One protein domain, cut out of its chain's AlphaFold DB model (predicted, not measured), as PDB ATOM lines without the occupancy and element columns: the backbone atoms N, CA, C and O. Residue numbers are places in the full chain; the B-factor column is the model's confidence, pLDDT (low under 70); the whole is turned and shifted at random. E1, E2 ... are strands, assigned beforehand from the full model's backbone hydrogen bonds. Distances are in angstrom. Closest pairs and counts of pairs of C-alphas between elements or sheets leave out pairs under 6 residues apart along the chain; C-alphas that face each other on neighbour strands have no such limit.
ATOM      1  N   ASP A  34      20.127  29.001  34.630       66.94
ATOM      2  CA  ASP A  34      19.983  27.670  34.015       66.94
ATOM      3  C   ASP A  34      18.537  27.348  33.591       66.94
ATOM      4  O   ASP A  34      18.252  26.248  33.110       66.94
ATOM      5  N   LEU A  35      17.592  28.279  33.770       76.75
ATOM      6  CA  LEU A  35      16.224  28.077  33.300       76.75
ATOM      7  C   LEU A  35      16.156  28.252  31.782       76.75
ATOM      8  O   LEU A  35      16.593  29.266  31.250       76.75
ATOM      9  N   SER A  36      15.555  27.267  31.108       79.00
ATOM     10  CA  SER A  36      15.272  27.325  29.673       79.00
ATOM     11  C   SER A  36      14.563  28.629  29.304       79.00
ATOM     12  O   SER A  36      13.579  29.013  29.941       79.00
ATOM     13  N   ASP A  37      15.047  29.271  28.243       83.38
ATOM     14  CA  ASP A  37      14.383  30.410  27.606       83.38
ATOM     15  C   ASP A  37      13.195  29.988  26.736       83.38
ATOM     16  O   ASP A  37      12.446  30.842  26.276       83.38
ATOM     17  N   GLU A  38      13.002  28.686  26.537       88.56
ATOM     18  CA  GLU A  38      11.876  28.117  25.803       88.56
ATOM     19  C   GLU A  38      10.873  27.461  26.761       88.56
ATOM     20  O   GLU A  38      11.253  26.685  27.645       88.56
ATOM     21  N   GLY A  39       9.579  27.717  26.542       91.06
ATOM     22  CA  GLY A  39       8.494  27.053  27.270       91.06
ATOM     23  C   GLY A  39       8.333  27.534  28.716       91.06
ATOM     24  O   GLY A  39       8.697  28.651  29.060       91.06
ATOM     25  N   LEU A  40       7.756  26.696  29.581       91.19
ATOM     26  CA  LEU A  40       7.719  26.950  31.024       91.19
ATOM     27  C   LEU A  40       8.831  26.155  31.700       91.19
ATOM     28  O   LEU A  40       8.896  24.935  31.554       91.19
ATOM     29  N   ALA A  41       9.666  26.840  32.473       92.31
ATOM     30  CA  ALA A  41      10.756  26.222  33.216       92.31
ATOM     31  C   ALA A  41      10.609  26.510  34.712       92.31
ATOM     32  O   ALA A  41      10.244  27.618  35.099       92.31
ATOM     33  N   MET A  42      10.903  25.519  35.555       89.44
ATOM     34  CA  MET A  42      10.863  25.650  37.011       89.44
ATOM     35  C   MET A  42      12.197  25.226  37.626       89.44
ATOM     36  O   MET A  42      12.745  24.193  37.248       89.44
ATOM     37  N   ALA A  43      12.686  25.994  38.597       90.38
ATOM     38  CA  ALA A  43      13.854  25.658  39.405       90.38
ATOM     39  C   ALA A  43      13.511  25.725  40.890       90.38
ATOM     40  O   ALA A  43      12.807  26.628  41.342       90.38
ATOM     41  N   MET A  44      14.057  24.780  41.641       88.12
ATOM     42  CA  MET A  44      14.027  24.767  43.100       88.12
ATOM     43  C   MET A  44      15.294  25.446  43.622       88.12
ATOM     44  O   MET A  44      16.347  25.328  42.995       88.12
ATOM     45  N   GLU A  45      15.231  26.105  44.779       86.81
ATOM     46  CA  GLU A  45      16.437  26.646  45.429       86.81
ATOM     47  C   GLU A  45      17.493  25.557  45.701       86.81
ATOM     48  O   GLU A  45      18.693  25.825  45.599       86.81
ATOM     49  N   HIS A  46      17.054  24.318  45.974       84.88
ATOM     50  CA  HIS A  46      17.913  23.161  46.215       84.88
ATOM     51  C   HIS A  46      17.399  21.911  45.479       84.88
ATOM     52  O   HIS A  46      16.192  21.677  45.425       84.88
ATOM     53  N   PRO A  47      18.297  21.060  44.946       84.06
ATOM     54  CA  PRO A  47      17.904  19.804  44.304       84.06
ATOM     55  C   PRO A  47      17.475  18.720  45.306       84.06
ATOM     56  O   PRO A  47      16.771  17.784  44.935       84.06
ATOM     57  N   VAL A  48      17.921  18.815  46.563       88.38
ATOM     58  CA  VAL A  48      17.633  17.864  47.645       88.38
ATOM     59  C   VAL A  48      17.465  18.648  48.944       88.38
ATOM     60  O   VAL A  48      18.260  19.544  49.224       88.38
ATOM     61  N   TYR A  49      16.461  18.283  49.742       87.38
ATOM     62  CA  TYR A  49      16.174  18.891  51.040       87.38
ATOM     63  C   TYR A  49      16.413  17.894  52.174       87.38
ATOM     64  O   TYR A  49      16.189  16.692  52.019       87.38
ATOM     65  N   ASP A  50      16.847  18.403  53.328       92.31
ATOM     66  CA  ASP A  50      16.823  17.632  54.569       92.31
ATOM     67  C   ASP A  50      15.374  17.406  55.029       92.31
ATOM     68  O   ASP A  50      14.498  18.237  54.791       92.31
ATOM     69  N   ARG A  51      15.115  16.297  55.731       89.50
ATOM     70  CA  ARG A  51      13.764  15.943  56.199       89.50
ATOM     71  C   ARG A  51      13.175  16.957  57.188       89.50
ATOM     72  O   ARG A  51      11.962  16.995  57.357       89.50
ATOM     73  N   SER A  52      14.008  17.751  57.857       90.50
ATOM     74  CA  SER A  52      13.558  18.821  58.755       90.50
ATOM     75  C   SER A  52      13.023  20.060  58.030       90.50
ATOM     76  O   SER A  52      12.386  20.898  58.668       90.50
ATOM     77  N   VAL A  53      13.259  20.195  56.720       90.44
ATOM     78  CA  VAL A  53      12.774  21.332  55.935       90.44
ATOM     79  C   VAL A  53      11.279  21.181  55.680       90.44
ATOM     80  O   VAL A  53      10.834  20.226  55.051       90.44
ATOM     81  N   THR A  54      10.499  22.160  56.133       89.00
ATOM     82  CA  THR A  54       9.038  22.161  55.982       89.00
ATOM     83  C   THR A  54       8.534  23.134  54.921       89.00
ATOM     84  O   THR A  54       7.340  23.186  54.657       89.00
ATOM     85  N   SER A  55       9.412  23.918  54.301       86.88
ATOM     86  CA  SER A  55       9.053  24.841  53.226       86.88
ATOM     87  C   SER A  55      10.218  25.040  52.277       86.88
ATOM     88  O   SER A  55      11.361  25.042  52.729       86.88
ATOM     89  N   CYS A  56       9.936  25.297  51.006       87.75
ATOM     90  CA  CYS A  56      10.967  25.638  50.033       87.75
ATOM     91  C   CYS A  56      10.540  26.754  49.086       87.75
ATOM     92  O   CYS A  56       9.347  27.016  48.901       87.75
ATOM     93  N   VAL A  57      11.534  27.399  48.474       89.31
ATOM     94  CA  VAL A  57      11.350  28.380  47.400       89.31
ATOM     95  C   VAL A  57      11.575  27.725  46.039       89.31
ATOM     96  O   VAL A  57      12.556  27.011  45.819       89.31
ATOM     97  N   TYR A  58      10.680  28.023  45.103       87.50
ATOM     98  CA  TYR A  58      10.808  27.663  43.697       87.50
ATOM     99  C   TYR A  58      10.578  28.887  42.810       87.50
ATOM    100  O   TYR A  58       9.910  29.846  43.196       87.50
ATOM    101  N   SER A  59      11.151  28.866  41.613       90.50
ATOM    102  CA  SER A  59      11.005  29.914  40.606       90.50
ATOM    103  C   SER A  59      10.481  29.334  39.308       90.50
ATOM    104  O   SER A  59      10.934  28.273  38.892       90.50
ATOM    105  N   ILE A  60       9.556  30.041  38.665       90.62
ATOM    106  CA  ILE A  60       9.009  29.693  37.351       90.62
ATOM    107  C   ILE A  60       9.374  30.798  36.362       90.62
ATOM    108  O   ILE A  60       9.134  31.973  36.645       90.62
ATOM    109  N   ARG A  61       9.939  30.417  35.214       93.00
ATOM    110  CA  ARG A  61      10.223  31.277  34.057       93.00
ATOM    111  C   ARG A  61       9.237  30.967  32.940       93.00
ATOM    112  O   ARG A  61       8.992  29.798  32.637       93.00
ATOM    113  N   ASN A  62       8.700  32.017  32.329       94.44
ATOM    114  CA  ASN A  62       7.881  31.912  31.131       94.44
ATOM    115  C   ASN A  62       8.697  32.298  29.895       94.44
ATOM    116  O   ASN A  62       8.801  33.467  29.552       94.44
ATOM    117  N   GLY A  63       9.260  31.304  29.224       93.31
ATOM    118  CA  GLY A  63       9.910  31.414  27.920       93.31
ATOM    119  C   GLY A  63       8.960  31.258  26.726       93.31
ATOM    120  O   GLY A  63       9.405  30.988  25.614       93.31
ATOM    121  N   THR A  64       7.641  31.340  26.926       93.00
ATOM    122  CA  THR A  64       6.666  31.359  25.819       93.00
ATOM    123  C   THR A  64       6.422  32.785  25.327       93.00
ATOM    124  O   THR A  64       6.835  33.743  25.977       93.00
ATOM    125  N   GLU A  65       5.728  32.948  24.201       94.38
ATOM    126  CA  GLU A  65       5.340  34.264  23.661       94.38
ATOM    127  C   GLU A  65       4.076  34.846  24.320       94.38
ATOM    128  O   GLU A  65       3.751  36.018  24.128       94.38
ATOM    129  N   GLU A  66       3.357  34.052  25.118       90.44
ATOM    130  CA  GLU A  66       2.079  34.436  25.713       90.44
ATOM    131  C   GLU A  66       2.193  34.631  27.228       90.44
ATOM    132  O   GLU A  66       3.115  34.148  27.883       90.44
ATOM    133  N   THR A  67       1.235  35.350  27.812       86.81
ATOM    134  CA  THR A  67       1.087  35.366  29.272       86.81
ATOM    135  C   THR A  67       0.492  34.041  29.719       86.81
ATOM    136  O   THR A  67      -0.555  33.636  29.220       86.81
ATOM    137  N   VAL A  68       1.133  33.396  30.690       87.88
ATOM    138  CA  VAL A  68       0.658  32.139  31.272       87.88
ATOM    139  C   VAL A  68       0.066  32.396  32.650       87.88
ATOM    140  O   VAL A  68       0.572  33.212  33.421       87.88
ATOM    141  N   GLU A  69      -0.995  31.668  32.974       84.88
ATOM    142  CA  GLU A  69      -1.590  31.644  34.305       84.88
ATOM    143  C   GLU A  69      -1.238  30.341  35.020       84.88
ATOM    144  O   GLU A  69      -1.374  29.251  34.460       84.88
ATOM    145  N   PHE A  70      -0.780  30.444  36.266       80.44
ATOM    146  CA  PHE A  70      -0.371  29.292  37.069       80.44
ATOM    147  C   PHE A  70      -0.653  29.526  38.558       80.44
ATOM    148  O   PHE A  70      -0.733  30.662  39.017       80.44
ATOM    149  N   GLY A  71      -0.809  28.462  39.341       75.81
ATOM    150  CA  GLY A  71      -1.097  28.564  40.772       75.81
ATOM    151  C   GLY A  71      -1.860  27.355  41.292       75.81
ATOM    152  O   GLY A  71      -2.045  26.369  40.578       75.81
ATOM    153  N   GLU A  72      -2.300  27.433  42.545       67.00
ATOM    154  CA  GLU A  72      -3.100  26.368  43.140       67.00
ATOM    155  C   GLU A  72      -4.498  26.312  42.511       67.00
ATOM    156  O   GLU A  72      -5.136  27.351  42.314       67.00
ATOM    157  N   THR A  94     -12.130  33.002  35.181       52.09
ATOM    158  CA  THR A  94     -11.502  31.673  35.111       52.09
ATOM    159  C   THR A  94     -10.049  31.705  35.590       52.09
ATOM    160  O   THR A  94      -9.442  30.654  35.760       52.09
ATOM    161  N   ALA A  95      -9.541  32.913  35.841       53.94
ATOM    162  CA  ALA A  95      -8.176  33.249  36.192       53.94
ATOM    163  C   ALA A  95      -8.116  33.909  37.581       53.94
ATOM    164  O   ALA A  95      -8.446  35.084  37.743       53.94
ATOM    165  N   ILE A  96      -7.715  33.164  38.605       58.97
ATOM    166  CA  ILE A  96      -7.197  33.685  39.887       58.97
ATOM    167  C   ILE A  96      -5.894  32.924  40.190       58.97
ATOM    168  O   ILE A  96      -5.613  32.514  41.312       58.97
ATOM    169  N   GLY A  97      -5.118  32.675  39.131       70.94
ATOM    170  CA  GLY A  97      -3.722  32.267  39.216       70.94
ATOM    171  C   GLY A  97      -2.802  33.487  39.207       70.94
ATOM    172  O   GLY A  97      -3.224  34.622  38.982       70.94
ATOM    173  N   TYR A  98      -1.516  33.256  39.431       76.00
ATOM    174  CA  TYR A  98      -0.485  34.223  39.101       76.00
ATOM    175  C   TYR A  98      -0.375  34.329  37.577       76.00
ATOM    176  O   TYR A  98      -0.141  33.331  36.899       76.00
ATOM    177  N   CYS A  99      -0.519  35.538  37.039       85.62
ATOM    178  CA  CYS A  99      -0.154  35.829  35.656       85.62
ATOM    179  C   CYS A  99       1.369  35.994  35.566       85.62
ATOM    180  O   CYS A  99       1.957  36.738  36.357       85.62
ATOM    181  N   LEU A 100       1.995  35.329  34.599       88.19
ATOM    182  CA  LEU A 100       3.410  35.464  34.271       88.19
ATOM    183  C   LEU A 100       3.536  35.901  32.819       88.19
ATOM    184  O   LEU A 100       3.201  35.128  31.919       88.19
ATOM    185  N   ALA A 101       3.989  37.131  32.580       89.69
ATOM    186  CA  ALA A 101       4.183  37.610  31.218       89.69
ATOM    187  C   ALA A 101       5.305  36.828  30.514       89.69
ATOM    188  O   ALA A 101       6.121  36.163  31.154       89.69
ATOM    189  N   SER A 102       5.333  36.903  29.185       93.50
ATOM    190  CA  SER A 102       6.433  36.367  28.380       93.50
ATOM    191  C   SER A 102       7.771  36.978  28.822       93.50
ATOM    192  O   SER A 102       7.873  38.188  29.022       93.50
ATOM    193  N   GLY A 103       8.786  36.136  29.004       91.31
ATOM    194  CA  GLY A 103      10.130  36.489  29.469       91.31
ATOM    195  C   GLY A 103      10.276  36.647  30.988       91.31
ATOM    196  O   GLY A 103      11.406  36.625  31.493       91.31
ATOM    197  N   ASP A 104       9.169  36.766  31.724       90.75
ATOM    198  CA  ASP A 104       9.203  37.020  33.160       90.75
ATOM    199  C   ASP A 104       9.551  35.770  33.970       90.75
ATOM    200  O   ASP A 104       9.409  34.616  33.552       90.75
ATOM    201  N   THR A 105      10.024  36.016  35.188       91.94
ATOM    202  CA  THR A 105      10.313  34.984  36.179       91.94
ATOM    203  C   THR A 105       9.693  35.365  37.512       91.94
ATOM    204  O   THR A 105       9.777  36.515  37.943       91.94
ATOM    205  N   LYS A 106       9.070  34.395  38.180       89.38
ATOM    206  CA  LYS A 106       8.407  34.592  39.469       89.38
ATOM    207  C   LYS A 106       8.853  33.540  40.471       89.38
ATOM    208  O   LYS A 106       8.756  32.349  40.192       89.38
ATOM    209  N   ALA A 107       9.295  33.995  41.640       89.81
ATOM    210  CA  ALA A 107       9.595  33.146  42.787       89.81
ATOM    211  C   ALA A 107       8.379  33.028  43.718       89.81
ATOM    212  O   ALA A 107       7.639  33.998  43.924       89.81
ATOM    213  N   LEU A 108       8.178  31.835  44.270       84.56
ATOM    214  CA  LEU A 108       7.103  31.468  45.188       84.56
ATOM    215  C   LEU A 108       7.638  30.497  46.244       84.56
ATOM    216  O   LEU A 108       8.692  29.890  46.067       84.56
ATOM    217  N   SER A 109       6.893  30.327  47.332       85.12
ATOM    218  CA  SER A 109       7.194  29.339  48.370       85.12
ATOM    219  C   SER A 109       6.077  28.307  48.459       85.12
ATOM    220  O   SER A 109       4.915  28.648  48.242       85.12
ATOM    221  N   CYS A 110       6.412  27.066  48.801       81.06
ATOM    222  CA  CYS A 110       5.431  26.031  49.125       81.06
ATOM    223  C   CYS A 110       5.777  25.325  50.440       81.06
ATOM    224  O   CYS A 110       6.923  25.357  50.895       81.06
ATOM    225  N   TRP A 111       4.761  24.727  51.058       83.25
ATOM    226  CA  TRP A 111       4.893  23.890  52.245       83.25
ATOM    227  C   TRP A 111       5.208  22.447  51.834       83.25
ATOM    228  O   TRP A 111       4.621  21.929  50.888       83.25
ATOM    229  N   LEU A 112       6.144  21.816  52.538       82.44
ATOM    230  CA  LEU A 112       6.597  20.436  52.324       82.44
ATOM    231  C   LEU A 112       6.219  19.496  53.480       82.44
ATOM    232  O   LEU A 112       6.554  18.313  53.436       82.44
ATOM    233  N   GLY A 113       5.596  20.010  54.545       74.12
ATOM    234  CA  GLY A 113       5.165  19.189  55.678       74.12
ATOM    235  C   GLY A 113       3.917  18.358  55.363       74.12
ATOM    236  O   GLY A 113       3.228  18.608  54.378       74.12
ATOM    237  N   GLU A 114       3.632  17.373  56.212       68.25
ATOM    238  CA  GLU A 114       2.420  16.546  56.112       68.25
ATOM    239  C   GLU A 114       1.164  17.364  56.485       68.25
ATOM    240  O   GLU A 114       1.235  18.222  57.373       68.25
ATOM    241  N   ASP A 115       0.052  17.104  55.784       58.81
ATOM    242  CA  ASP A 115      -1.277  17.717  55.985       58.81
ATOM    243  C   ASP A 115      -2.012  17.199  57.237       58.81
ATOM    244  O   ASP A 115      -1.935  15.978  57.525       58.81
TER     245      ASP A 115
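What this domain is: This is residues 34 to 72 and 94 to 115 of the 115 residues of an uncharacterized protein of Colidextribacter sp. OB.20 (UniProt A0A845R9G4). A strongly twisted three-stranded sheet, E1, E2 and E5, with E2 in the middle, makes the main part of a flat whole, and a small ladder of two short strands, E3 and E4, sits off the end of E2 near Asn 62. The 61 printed residues hold five named strands, E1 to E5 along the chain, and no named helix. The sheet's order is E1, E2, E5, antiparallel. The class is all strand, with 28 residues in named elements, under half; the whole is loose, radius of gyration of the C-alphas 13.2 A, spanning 39 by 30 by 12 A.

Where its parts are: E1, residues 39 to 44, begins at C-alpha 39 (8.494, 27.053, 27.270) and is 16.9 A long. E2, residues 55 to 63, is 26.2 A long. E3 is residues 68 to 70 and E4 residues 98 to 100. E5, residues 105 to 111, 20.3 A long, ends at C-alpha 111 (4.893, 23.890, 52.245).

How they stand to each other: Hairpin E1 and E2 has N 43 and O 59 at 2.9 A, within hydrogen-bond range. E2 and E5, antiparallel at 152 degrees, have N 108 and O 58 at 2.8 A. Antiparallel E3 and E4 have N 98 and O 70 at 2.7 A. The closest C-alphas of E2 and E4, Asn 62 and Leu 100, are 6.5 A apart. E1 and E3 are apart.

The domain as a whole: Residues 73 to 93 are not printed; C-alphas 72 and 94 are 12.8 A apart across the cut. Of the links printed whole, none is long. Residues 34, 72, 94 to 96 and 114 to 115 have pLDDT under 70.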